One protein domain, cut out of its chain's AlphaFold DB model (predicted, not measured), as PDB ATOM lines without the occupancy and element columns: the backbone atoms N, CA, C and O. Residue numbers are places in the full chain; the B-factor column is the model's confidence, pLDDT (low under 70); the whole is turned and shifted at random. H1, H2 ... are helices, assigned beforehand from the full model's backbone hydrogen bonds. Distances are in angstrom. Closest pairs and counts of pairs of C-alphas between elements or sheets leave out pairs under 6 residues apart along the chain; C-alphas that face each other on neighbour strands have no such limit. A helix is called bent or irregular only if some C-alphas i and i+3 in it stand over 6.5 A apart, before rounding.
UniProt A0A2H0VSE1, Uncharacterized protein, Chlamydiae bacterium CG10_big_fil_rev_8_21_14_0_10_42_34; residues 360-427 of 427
ATOM      1  N   ARG A 360     202.606 304.106 203.160       96.06
ATOM      2  CA  ARG A 360     201.445 304.001 204.053       96.06
ATOM      3  C   ARG A 360     201.545 304.904 205.285       96.06
ATOM      4  O   ARG A 360     200.756 304.742 206.220       96.06
ATOM      5  N   TRP A 361     202.440 305.896 205.299       95.75
ATOM      6  CA  TRP A 361     202.591 306.800 206.447       95.75
ATOM      7  C   TRP A 361     201.323 307.602 206.749       95.75
ATOM      8  O   TRP A 361     200.961 307.769 207.911       95.75
ATOM      9  N   ALA A 362     200.585 308.027 205.721       96.31
ATOM     10  CA  ALA A 362     199.321 308.734 205.917       96.31
ATOM     11  C   ALA A 362     198.266 307.865 206.628       96.31
ATOM     12  O   ALA A 362     197.539 308.352 207.496       96.31
ATOM     13  N   GLN A 363     198.193 306.574 206.289       96.94
ATOM     14  CA  GLN A 363     197.291 305.620 206.945       96.94
ATOM     15  C   GLN A 363     197.721 305.373 208.397       96.94
ATOM     16  O   GLN A 363     196.879 305.369 209.299       96.94
ATOM     17  N   TRP A 364     199.031 305.248 208.627       97.19
ATOM     18  CA  TRP A 364     199.629 305.132 209.955       97.19
ATOM     19  C   TRP A 364     199.261 306.319 210.858       97.19
ATOM     20  O   TRP A 364     198.718 306.134 211.948       97.19
ATOM     21  N   ASP A 365     199.456 307.548 210.377       96.81
ATOM     22  CA  ASP A 365     199.168 308.773 211.132       96.81
ATOM     23  C   ASP A 365     197.679 308.933 211.448       96.81
ATOM     24  O   ASP A 365     197.300 309.399 212.526       96.81
ATOM     25  N   GLN A 366     196.805 308.554 210.513       96.69
ATOM     26  CA  GLN A 366     195.365 308.551 210.762       96.69
ATOM     27  C   GLN A 366     194.984 307.546 211.852       96.69
ATOM     28  O   GLN A 366     194.145 307.864 212.695       96.69
ATOM     29  N   SER A 367     195.622 306.374 211.863       97.31
ATOM     30  CA  SER A 367     195.411 305.352 212.887       97.31
ATOM     31  C   SER A 367     195.847 305.832 214.275       97.31
ATOM     32  O   SER A 367     195.046 305.788 215.210       97.31
ATOM     33  N   ILE A 368     197.040 306.439 214.401       96.31
ATOM     34  CA  ILE A 368     197.496 307.091 215.647       96.31
ATOM     35  C   ILE A 368     196.472 308.128 216.133       96.31
ATOM     36  O   ILE A 368     196.074 308.124 217.301       96.31
ATOM     37  N   LYS A 369     196.015 309.017 215.239       95.75
ATOM     38  CA  LYS A 369     195.059 310.085 215.579       95.75
ATOM     39  C   LYS A 369     193.730 309.543 216.091       95.75
ATOM     40  O   LYS A 369     193.162 310.134 217.009       95.75
ATOM     41  N   ARG A 370     193.211 308.470 215.490       96.06
ATOM     42  CA  ARG A 370     191.960 307.837 215.927       96.06
ATOM     43  C   ARG A 370     192.142 307.164 217.284       96.06
ATOM     44  O   ARG A 370     191.404 307.497 218.206       96.06
ATOM     45  N   LEU A 371     193.183 306.346 217.450       96.06
ATOM     46  CA  LEU A 371     193.498 305.680 218.720       96.06
ATOM     47  C   LEU A 371     193.618 306.669 219.893       96.06
ATOM     48  O   LEU A 371     193.068 306.425 220.964       96.06
ATOM     49  N   LYS A 372     194.254 307.829 219.682       94.00
ATOM     50  CA  LYS A 372     194.378 308.883 220.707       94.00
ATOM     51  C   LYS A 372     193.063 309.538 221.116       94.00
ATOM     52  O   LYS A 372     192.948 310.003 222.246       94.00
ATOM     53  N   LYS A 373     192.083 309.604 220.214       92.69
ATOM     54  CA  LYS A 373     190.750 310.152 220.510       92.69
ATOM     55  C   LYS A 373     189.842 309.152 221.228       92.69
ATOM     56  O   LYS A 373     188.778 309.547 221.691       92.69
ATOM     57  N   GLY A 374     190.273 307.895 221.328       88.06
ATOM     58  CA  GLY A 374     189.425 306.776 221.702       88.06
ATOM     59  C   GLY A 374     188.633 306.291 220.489       88.06
ATOM     60  O   GLY A 374     187.896 307.052 219.865       88.06
ATOM     61  N   VAL A 375     188.798 305.013 220.159       87.56
ATOM     62  CA  VAL A 375     187.970 304.292 219.185       87.56
ATOM     63  C   VAL A 375     187.291 303.128 219.885       87.56
ATOM     64  O   VAL A 375     187.839 302.581 220.841       87.56
ATOM     65  N   GLU A 376     186.101 302.763 219.413       84.06
ATOM     66  CA  GLU A 376     185.362 301.614 219.946       84.06
ATOM     67  C   GLU A 376     186.045 300.292 219.579       84.06
ATOM     68  O   GLU A 376     186.209 299.429 220.437       84.06
ATOM     69  N   ASP A 377     186.495 300.163 218.328       91.50
ATOM     70  CA  ASP A 377     187.196 298.981 217.831       91.50
ATOM     71  C   ASP A 377     188.684 299.284 217.624       91.50
ATOM     72  O   ASP A 377     189.107 299.813 216.595       91.50
ATOM     73  N   LEU A 378     189.486 298.969 218.645       92.00
ATOM     74  CA  LEU A 378     190.943 299.070 218.575       92.00
ATOM     75  C   LEU A 378     191.525 298.078 217.560       92.00
ATOM     76  O   LEU A 378     192.535 298.381 216.935       92.00
ATOM     77  N   GLU A 379     190.910 296.905 217.389       94.50
ATOM     78  CA  GLU A 379     191.470 295.817 216.585       94.50
ATOM     79  C   GLU A 379     191.447 296.131 215.090       94.50
ATOM     80  O   GLU A 379     192.306 295.652 214.351       94.50
ATOM     81  N   ALA A 380     190.536 297.003 214.656       95.06
ATOM     82  CA  ALA A 380     190.484 297.528 213.295       95.06
ATOM     83  C   ALA A 380     191.654 298.471 212.942       95.06
ATOM     84  O   ALA A 380     191.892 298.747 211.763       95.06
ATOM     85  N   GLU A 381     192.391 298.986 213.928       97.25
ATOM     86  CA  GLU A 381     193.446 299.970 213.699       97.25
ATOM     87  C   GLU A 381     194.787 299.319 213.355       97.25
ATOM     88  O   GLU A 381     195.315 298.484 214.090       97.25
ATOM     89  N   VAL A 382     195.414 299.762 212.261       97.00
ATOM     90  CA  VAL A 382     196.705 299.201 211.836       97.00
ATOM     91  C   VAL A 382     197.790 299.379 212.894       97.00
ATOM     92  O   VAL A 382     198.559 298.457 213.139       97.00
ATOM     93  N   VAL A 383     197.834 300.522 213.579       97.69
ATOM     94  CA  VAL A 383     198.811 300.754 214.652       97.69
ATOM     95  C   VAL A 383     198.570 299.801 215.822       97.69
ATOM     96  O   VAL A 383     199.525 299.349 216.452       97.69
ATOM     97  N   TYR A 384     197.318 299.437 216.102       97.56
ATOM     98  CA  TYR A 384     197.036 298.428 217.114       97.56
ATOM     99  C   TYR A 384     197.607 297.066 216.706       97.56
ATOM    100  O   TYR A 384     198.335 296.449 217.482       97.56
ATOM    101  N   GLN A 385     197.343 296.640 215.469       97.12
ATOM    102  CA  GLN A 385     197.790 295.350 214.937       97.12
ATOM    103  C   GLN A 385     199.317 295.261 214.785       97.12
ATOM    104  O   GLN A 385     199.903 294.221 215.074       97.12
ATOM    105  N   LYS A 386     199.955 296.342 214.321       97.06
ATOM    106  CA  LYS A 386     201.358 296.366 213.875       97.06
ATOM    107  C   LYS A 386     202.340 296.934 214.894       97.06
ATOM    108  O   LYS A 386     203.535 296.696 214.756       97.06
ATOM    109  N   LEU A 387     201.865 297.657 215.910       97.00
ATOM    110  CA  LEU A 387     202.709 298.248 216.955       97.00
ATOM    111  C   LEU A 387     202.236 297.876 218.359       97.00
ATOM    112  O   LEU A 387     202.976 297.228 219.095       97.00
ATOM    113  N   LEU A 388     201.017 298.269 218.741       97.44
ATOM    114  CA  LEU A 388     200.580 298.177 220.136       97.44
ATOM    115  C   LEU A 388     200.512 296.730 220.617       97.44
ATOM    116  O   LEU A 388     201.122 296.397 221.631       97.44
ATOM    117  N   MET A 389     199.814 295.856 219.892       96.94
ATOM    118  CA  MET A 389     199.688 294.457 220.291       96.94
ATOM    119  C   MET A 389     201.023 293.711 220.268       96.94
ATOM    120  O   MET A 389     201.316 293.067 221.276       96.94
ATOM    121  N   PRO A 390     201.861 293.803 219.216       95.69
ATOM    122  CA  PRO A 390     203.203 293.225 219.241       95.69
ATOM    123  C   PRO A 390     204.041 293.689 220.441       95.69
ATOM    124  O   PRO A 390     204.595 292.850 221.150       95.69
ATOM    125  N   LEU A 391     204.056 294.995 220.742       96.44
ATOM    126  CA  LEU A 391     204.738 295.520 221.929       96.44
ATOM    127  C   LEU A 391     204.138 294.957 223.218       96.44
ATOM    128  O   LEU A 391     204.868 294.510 224.098       96.44
ATOM    129  N   TRP A 392     202.813 294.908 223.336       96.69
ATOM    130  CA  TRP A 392     202.169 294.324 224.507       96.69
ATOM    131  C   TRP A 392     202.525 292.853 224.696       96.69
ATOM    132  O   TRP A 392     202.755 292.442 225.825       96.69
ATOM    133  N   GLN A 393     202.644 292.057 223.633       94.12
ATOM    134  CA  GLN A 393     203.060 290.655 223.763       94.12
ATOM    135  C   GLN A 393     204.465 290.508 224.362       94.12
ATOM    136  O   GLN A 393     204.707 289.547 225.089       94.12
ATOM    137  N   VAL A 394     205.358 291.465 224.105       94.12
ATOM    138  CA  VAL A 394     206.713 291.504 224.673       94.12
ATOM    139  C   VAL A 394     206.696 292.004 226.121       94.12
ATOM    140  O   VAL A 394     207.304 291.394 227.001       94.12
ATOM    141  N   TRP A 395     205.958 293.082 226.396       94.75
ATOM    142  CA  TRP A 395     205.972 293.766 227.694       94.75
ATOM    143  C   TRP A 395     205.014 293.176 228.739       94.75
ATOM    144  O   TRP A 395     205.276 293.302 229.937       94.75
ATOM    145  N   ARG A 396     203.932 292.491 228.331       94.75
ATOM    146  CA  ARG A 396     202.891 291.951 229.237       94.75
ATOM    147  C   ARG A 396     203.462 291.102 230.359       94.75
ATOM    148  O   ARG A 396     202.931 291.119 231.460       94.75
ATOM    149  N   HIS A 397     204.557 290.392 230.095       92.31
ATOM    150  CA  HIS A 397     205.162 289.480 231.053       92.31
ATOM    151  C   HIS A 397     205.716 290.208 232.272       92.31
ATOM    152  O   HIS A 397     205.739 289.631 233.349       92.31
ATOM    153  N   ILE A 398     206.108 291.477 232.149       90.75
ATOM    154  CA  ILE A 398     206.508 292.292 233.300       90.75
ATOM    155  C   ILE A 398     205.280 292.595 234.170       90.75
ATOM    156  O   ILE A 398     205.310 292.335 235.371       90.75
ATOM    157  N   PHE A 399     204.179 293.033 233.556       91.56
ATOM    158  CA  PHE A 399     202.931 293.375 234.249       91.56
ATOM    159  C   PHE A 399     202.222 292.159 234.860       91.56
ATOM    160  O   PHE A 399     201.717 292.228 235.976       91.56
ATOM    161  N   GLU A 400     202.216 291.013 234.173       89.06
ATOM    162  CA  GLU A 400     201.671 289.750 234.690       89.06
ATOM    163  C   GLU A 400     202.352 289.343 236.003       89.06
ATOM    164  O   GLU A 400     201.700 288.820 236.909       89.06
ATOM    165  N   ARG A 401     203.657 289.619 236.142       85.56
ATOM    166  CA  ARG A 401     204.363 289.386 237.404       85.56
ATOM    167  C   ARG A 401     203.877 290.321 238.511       85.56
ATOM    168  O   ARG A 401     203.718 289.875 239.641       85.56
ATOM    169  N   GLU A 402     203.632 291.589 238.218       82.06
ATOM    170  CA  GLU A 402     203.148 292.544 239.223       82.06
ATOM    171  C   GLU A 402     201.728 292.205 239.690       82.06
ATOM    172  O   GLU A 402     201.467 292.153 240.891       82.06
ATOM    173  N   VAL A 403     200.836 291.855 238.758       85.88
ATOM    174  CA  VAL A 403     199.449 291.456 239.058       85.88
ATOM    175  C   VAL A 403     199.383 290.209 239.945       85.88
ATOM    176  O   VAL A 403     198.514 290.104 240.804       85.88
ATOM    177  N   GLN A 404     200.317 289.268 239.788       79.19
ATOM    178  CA  GLN A 404     200.396 288.088 240.661       79.19
ATOM    179  C   GLN A 404     200.739 288.429 242.121       79.19
ATOM    180  O   GLN A 404     200.422 287.639 243.007       79.19
ATOM    181  N   LEU A 405     201.394 289.566 242.378       75.62
ATOM    182  CA  LEU A 405     201.751 290.012 243.729       75.62
ATOM    183  C   LEU A 405     200.633 290.829 244.383       75.62
ATOM    184  O   LEU A 405     200.460 290.765 245.598       75.62
ATOM    185  N   ASP A 406     199.873 291.582 243.587       79.62
ATOM    186  CA  ASP A 406     198.746 292.378 244.060       79.62
ATOM    187  C   ASP A 406     197.482 292.081 243.239       79.62
ATOM    188  O   ASP A 406     197.268 292.685 242.182       79.62
ATOM    189  N   PRO A 407     196.589 291.210 243.750       74.56
ATOM    190  CA  PRO A 407     195.327 290.873 243.095       74.56
ATOM    191  C   PRO A 407     194.388 292.065 242.852       74.56
ATOM    192  O   PRO A 407     193.391 291.919 242.142       74.56
ATOM    193  N   LYS A 408     194.647 293.241 243.449       83.50
ATOM    194  CA  LYS A 408     193.886 294.467 243.157       83.50
ATOM    195  C   LYS A 408     194.235 295.047 241.789       83.50
ATOM    196  O   LYS A 408     193.418 295.771 241.214       83.50
ATOM    197  N   GLN A 409     195.423 294.754 241.268       84.44
ATOM    198  CA  GLN A 409     195.827 295.171 239.934       84.44
ATOM    199  C   GLN A 409     195.115 294.328 238.876       84.44
ATOM    200  O   GLN A 409     194.914 293.126 239.033       84.44
ATOM    201  N   LYS A 410     194.733 294.962 237.766       89.25
ATOM    202  CA  LYS A 410     194.069 294.295 236.641       89.25
ATOM    203  C   LYS A 410     194.937 294.409 235.405       89.25
ATOM    204  O   LYS A 410     195.289 295.516 235.003       89.25
ATOM    205  N   ILE A 411     195.228 293.273 234.775       91.94
ATOM    206  CA  ILE A 411     196.070 293.219 233.575       91.94
ATOM    207  C   ILE A 411     195.515 294.086 232.432       91.94
ATOM    208  O   ILE A 411     196.279 294.742 231.731       91.94
ATOM    209  N   ASP A 412     194.188 294.183 232.308       91.44
ATOM    210  CA  ASP A 412     193.535 295.033 231.307       91.44
ATOM    211  C   ASP A 412     193.790 296.528 231.526       91.44
ATOM    212  O   ASP A 412     193.925 297.274 230.556       91.44
ATOM    213  N   LEU A 413     193.895 296.968 232.787       91.44
ATOM    214  CA  LEU A 413     194.221 298.356 233.113       91.44
ATOM    215  C   LEU A 413     195.676 298.667 232.750       91.44
ATOM    216  O   LEU A 413     195.935 299.690 232.121       91.44
ATOM    217  N   HIS A 414     196.605 297.764 233.082       94.62
ATOM    218  CA  HIS A 414     198.010 297.883 232.673       94.62
ATOM    219  C   HIS A 414     198.155 297.953 231.156       94.62
ATOM    220  O   HIS A 414     198.862 298.820 230.656       94.62
ATOM    221  N   ARG A 415     197.421 297.112 230.417       95.88
ATOM    222  CA  ARG A 415     197.396 297.154 228.949       95.88
ATOM    223  C   ARG A 415     196.914 298.503 228.422       95.88
ATOM    224  O   ARG A 415     197.555 299.078 227.548       95.88
ATOM    225  N   ALA A 416     195.803 299.014 228.953       93.56
ATOM    226  CA  ALA A 416     195.253 300.297 228.526       93.56
ATOM    227  C   ALA A 416     196.228 301.459 228.790       93.56
ATOM    228  O   ALA A 416     196.461 302.279 227.901       93.56
ATOM    229  N   LEU A 417     196.841 301.500 229.978       94.94
ATOM    230  CA  LEU A 417     197.845 302.508 230.337       94.94
ATOM    231  C   LEU A 417     199.109 302.387 229.478       94.94
ATOM    232  O   LEU A 417     199.611 303.397 228.987       94.94
ATOM    233  N   PHE A 418     199.588 301.165 229.240       96.88
ATOM    234  CA  PHE A 418     200.727 300.896 228.366       96.88
ATOM    235  C   PHE A 418     200.472 301.416 226.946       96.88
ATOM    236  O   PHE A 418     201.288 302.156 226.404       96.88
ATOM    237  N   PHE A 419     199.306 301.128 226.360       97.00
ATOM    238  CA  PHE A 419     198.949 301.657 225.039       97.00
ATOM    239  C   PHE A 419     198.891 303.179 225.002       97.00
ATOM    240  O   PHE A 419     199.373 303.774 224.041       97.00
ATOM    241  N   GLN A 420     198.356 303.824 226.040       95.38
ATOM    242  CA  GLN A 420     198.364 305.285 226.122       95.38
ATOM    243  C   GLN A 420     199.789 305.854 226.157       95.38
ATOM    244  O   GLN A 420     200.059 306.836 225.467       95.38
ATOM    245  N   GLN A 421     200.705 305.225 226.899       96.50
ATOM    246  CA  GLN A 421     202.114 305.630 226.954       96.50
ATOM    247  C   GLN A 421     202.815 305.462 225.602       96.50
ATOM    248  O   GLN A 421     203.454 306.402 225.131       96.50
ATOM    249  N   VAL A 422     202.630 304.313 224.942       97.44
ATOM    250  CA  VAL A 422     203.182 304.067 223.602       97.44
ATOM    251  C   VAL A 422     202.647 305.100 222.610       97.44
ATOM    252  O   VAL A 422     203.422 305.755 221.920       97.44
ATOM    253  N   LEU A 423     201.330 305.319 222.565       96.50
ATOM    254  CA  LEU A 423     200.734 306.318 221.675       96.50
ATOM    255  C   LEU A 423     201.271 307.725 221.957       96.50
ATOM    256  O   LEU A 423     201.533 308.469 221.014       96.50
ATOM    257  N   HIS A 424     201.444 308.101 223.226       95.00
ATOM    258  CA  HIS A 424     202.014 309.395 223.599       95.00
ATOM    259  C   HIS A 424     203.443 309.572 223.066       95.00
ATOM    260  O   HIS A 424     203.748 310.623 222.509       95.00
ATOM    261  N   ALA A 425     204.282 308.537 223.150       95.81
ATOM    262  CA  ALA A 425     205.651 308.576 222.632       95.81
ATOM    263  C   ALA A 425     205.731 308.709 221.100       95.81
ATOM    264  O   ALA A 425     206.690 309.274 220.579       95.81
ATOM    265  N   HIS A 426     204.712 308.237 220.376       93.25
ATOM    266  CA  HIS A 426     204.636 308.303 218.911       93.25
ATOM    267  C   HIS A 426     204.039 309.616 218.351       93.25
ATOM    268  O   HIS A 426     203.757 309.685 217.156       93.25
ATOM    269  N   GLY A 427     203.897 310.674 219.171       73.56
ATOM    270  CA  GLY A 427     203.567 312.047 218.718       73.56
ATOM    271  C   GLY A 427     202.094 312.397 218.765       73.56
ATOM    272  O   GLY A 427     201.322 311.921 217.900       73.56
TER     273      GLY A 427
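AT A GLANCE: This is residues 360 to 427 of the 427 residues of an uncharacterized protein of Chlamydiae bacterium CG10_big_fil_rev_8_21_14_0_10_42_34 (UniProt A0A2H0VSE1). One long, kinked helix, H2, runs along most of a short rod; H3 folds back from its end and crosses it at a steep tilt, and H1 packs at the other end, on the first two residues of H2 and the last part of H3. Each helix touches the other two, with more C-alpha pairs between H2 and H3 than in either contact of H1. The printed part has 68 residues with three named helices, in the order H1, H2, H3, and no named strand; the class is all helix. The whole is only just compact, close to loose, with a radius of gyration of the C-alphas of 13.0 A, and its C-alphas span 42 by 21 by 20 A.

IN THESE COORDINATES: H2, residues 382 to 405, is the longest helix, 33.6 A from first to last C-alpha; C-alpha 382 is at (196.705, 299.201, 211.836) and C-alpha 405 at (201.751, 290.012, 243.729). It has a kink of 50 degrees near residue 397. It is irregular, but only just: C-alphas 386 and 389 are 6.9 A apart. H3, residues 411 to 425, measures 21.2 A and ends with C-alpha 425 at (205.651, 308.576, 222.632). H1, residues 361 to 373, measures 18.7 A and begins with C-alpha 361 at (202.591, 306.800, 206.447).

HOW THE PARTS SIT: H2 and H3 touch, with 9 pairs of C-alphas within 8 A, the closest being those of Leu 388 and Phe 419 at 6.2 A. They run opposite ways at a steep tilt of 48 degrees. H1 touches H2 with residues 364 to 368 alone, and H2 touches H1 with residues 382 to 383 alone; the closest C-alphas are those of Ser 367 and Val 383, 6.0 A apart. These two run the same way at a steep tilt of 44 degrees. Residues 368 to 372 of H1 touch residues 420 to 423 of H3, with the C-alphas of Ile 368 and Leu 423 closest at 6.9 A. H1 and H3 run opposite ways at a steep tilt of 51 degrees. The packing of the helices is mostly crossed. In H1 and H3 every O i to N i+4 pair is within hydrogen-bond range; in H2 14 of 20 are.

THE WHOLE: The two C-alphas farthest apart, those of Ala 362 and Leu 405, are 42.3 A from each other. The printed part has no cut and ends at residue 427, the chain's last residue. The link from H2 to H3 is tight, with 5 residues, and the link from H1 to H2 is short, with 8 residues. The mean pLDDT of the printed part is 92.5, and no printed residue is under 70.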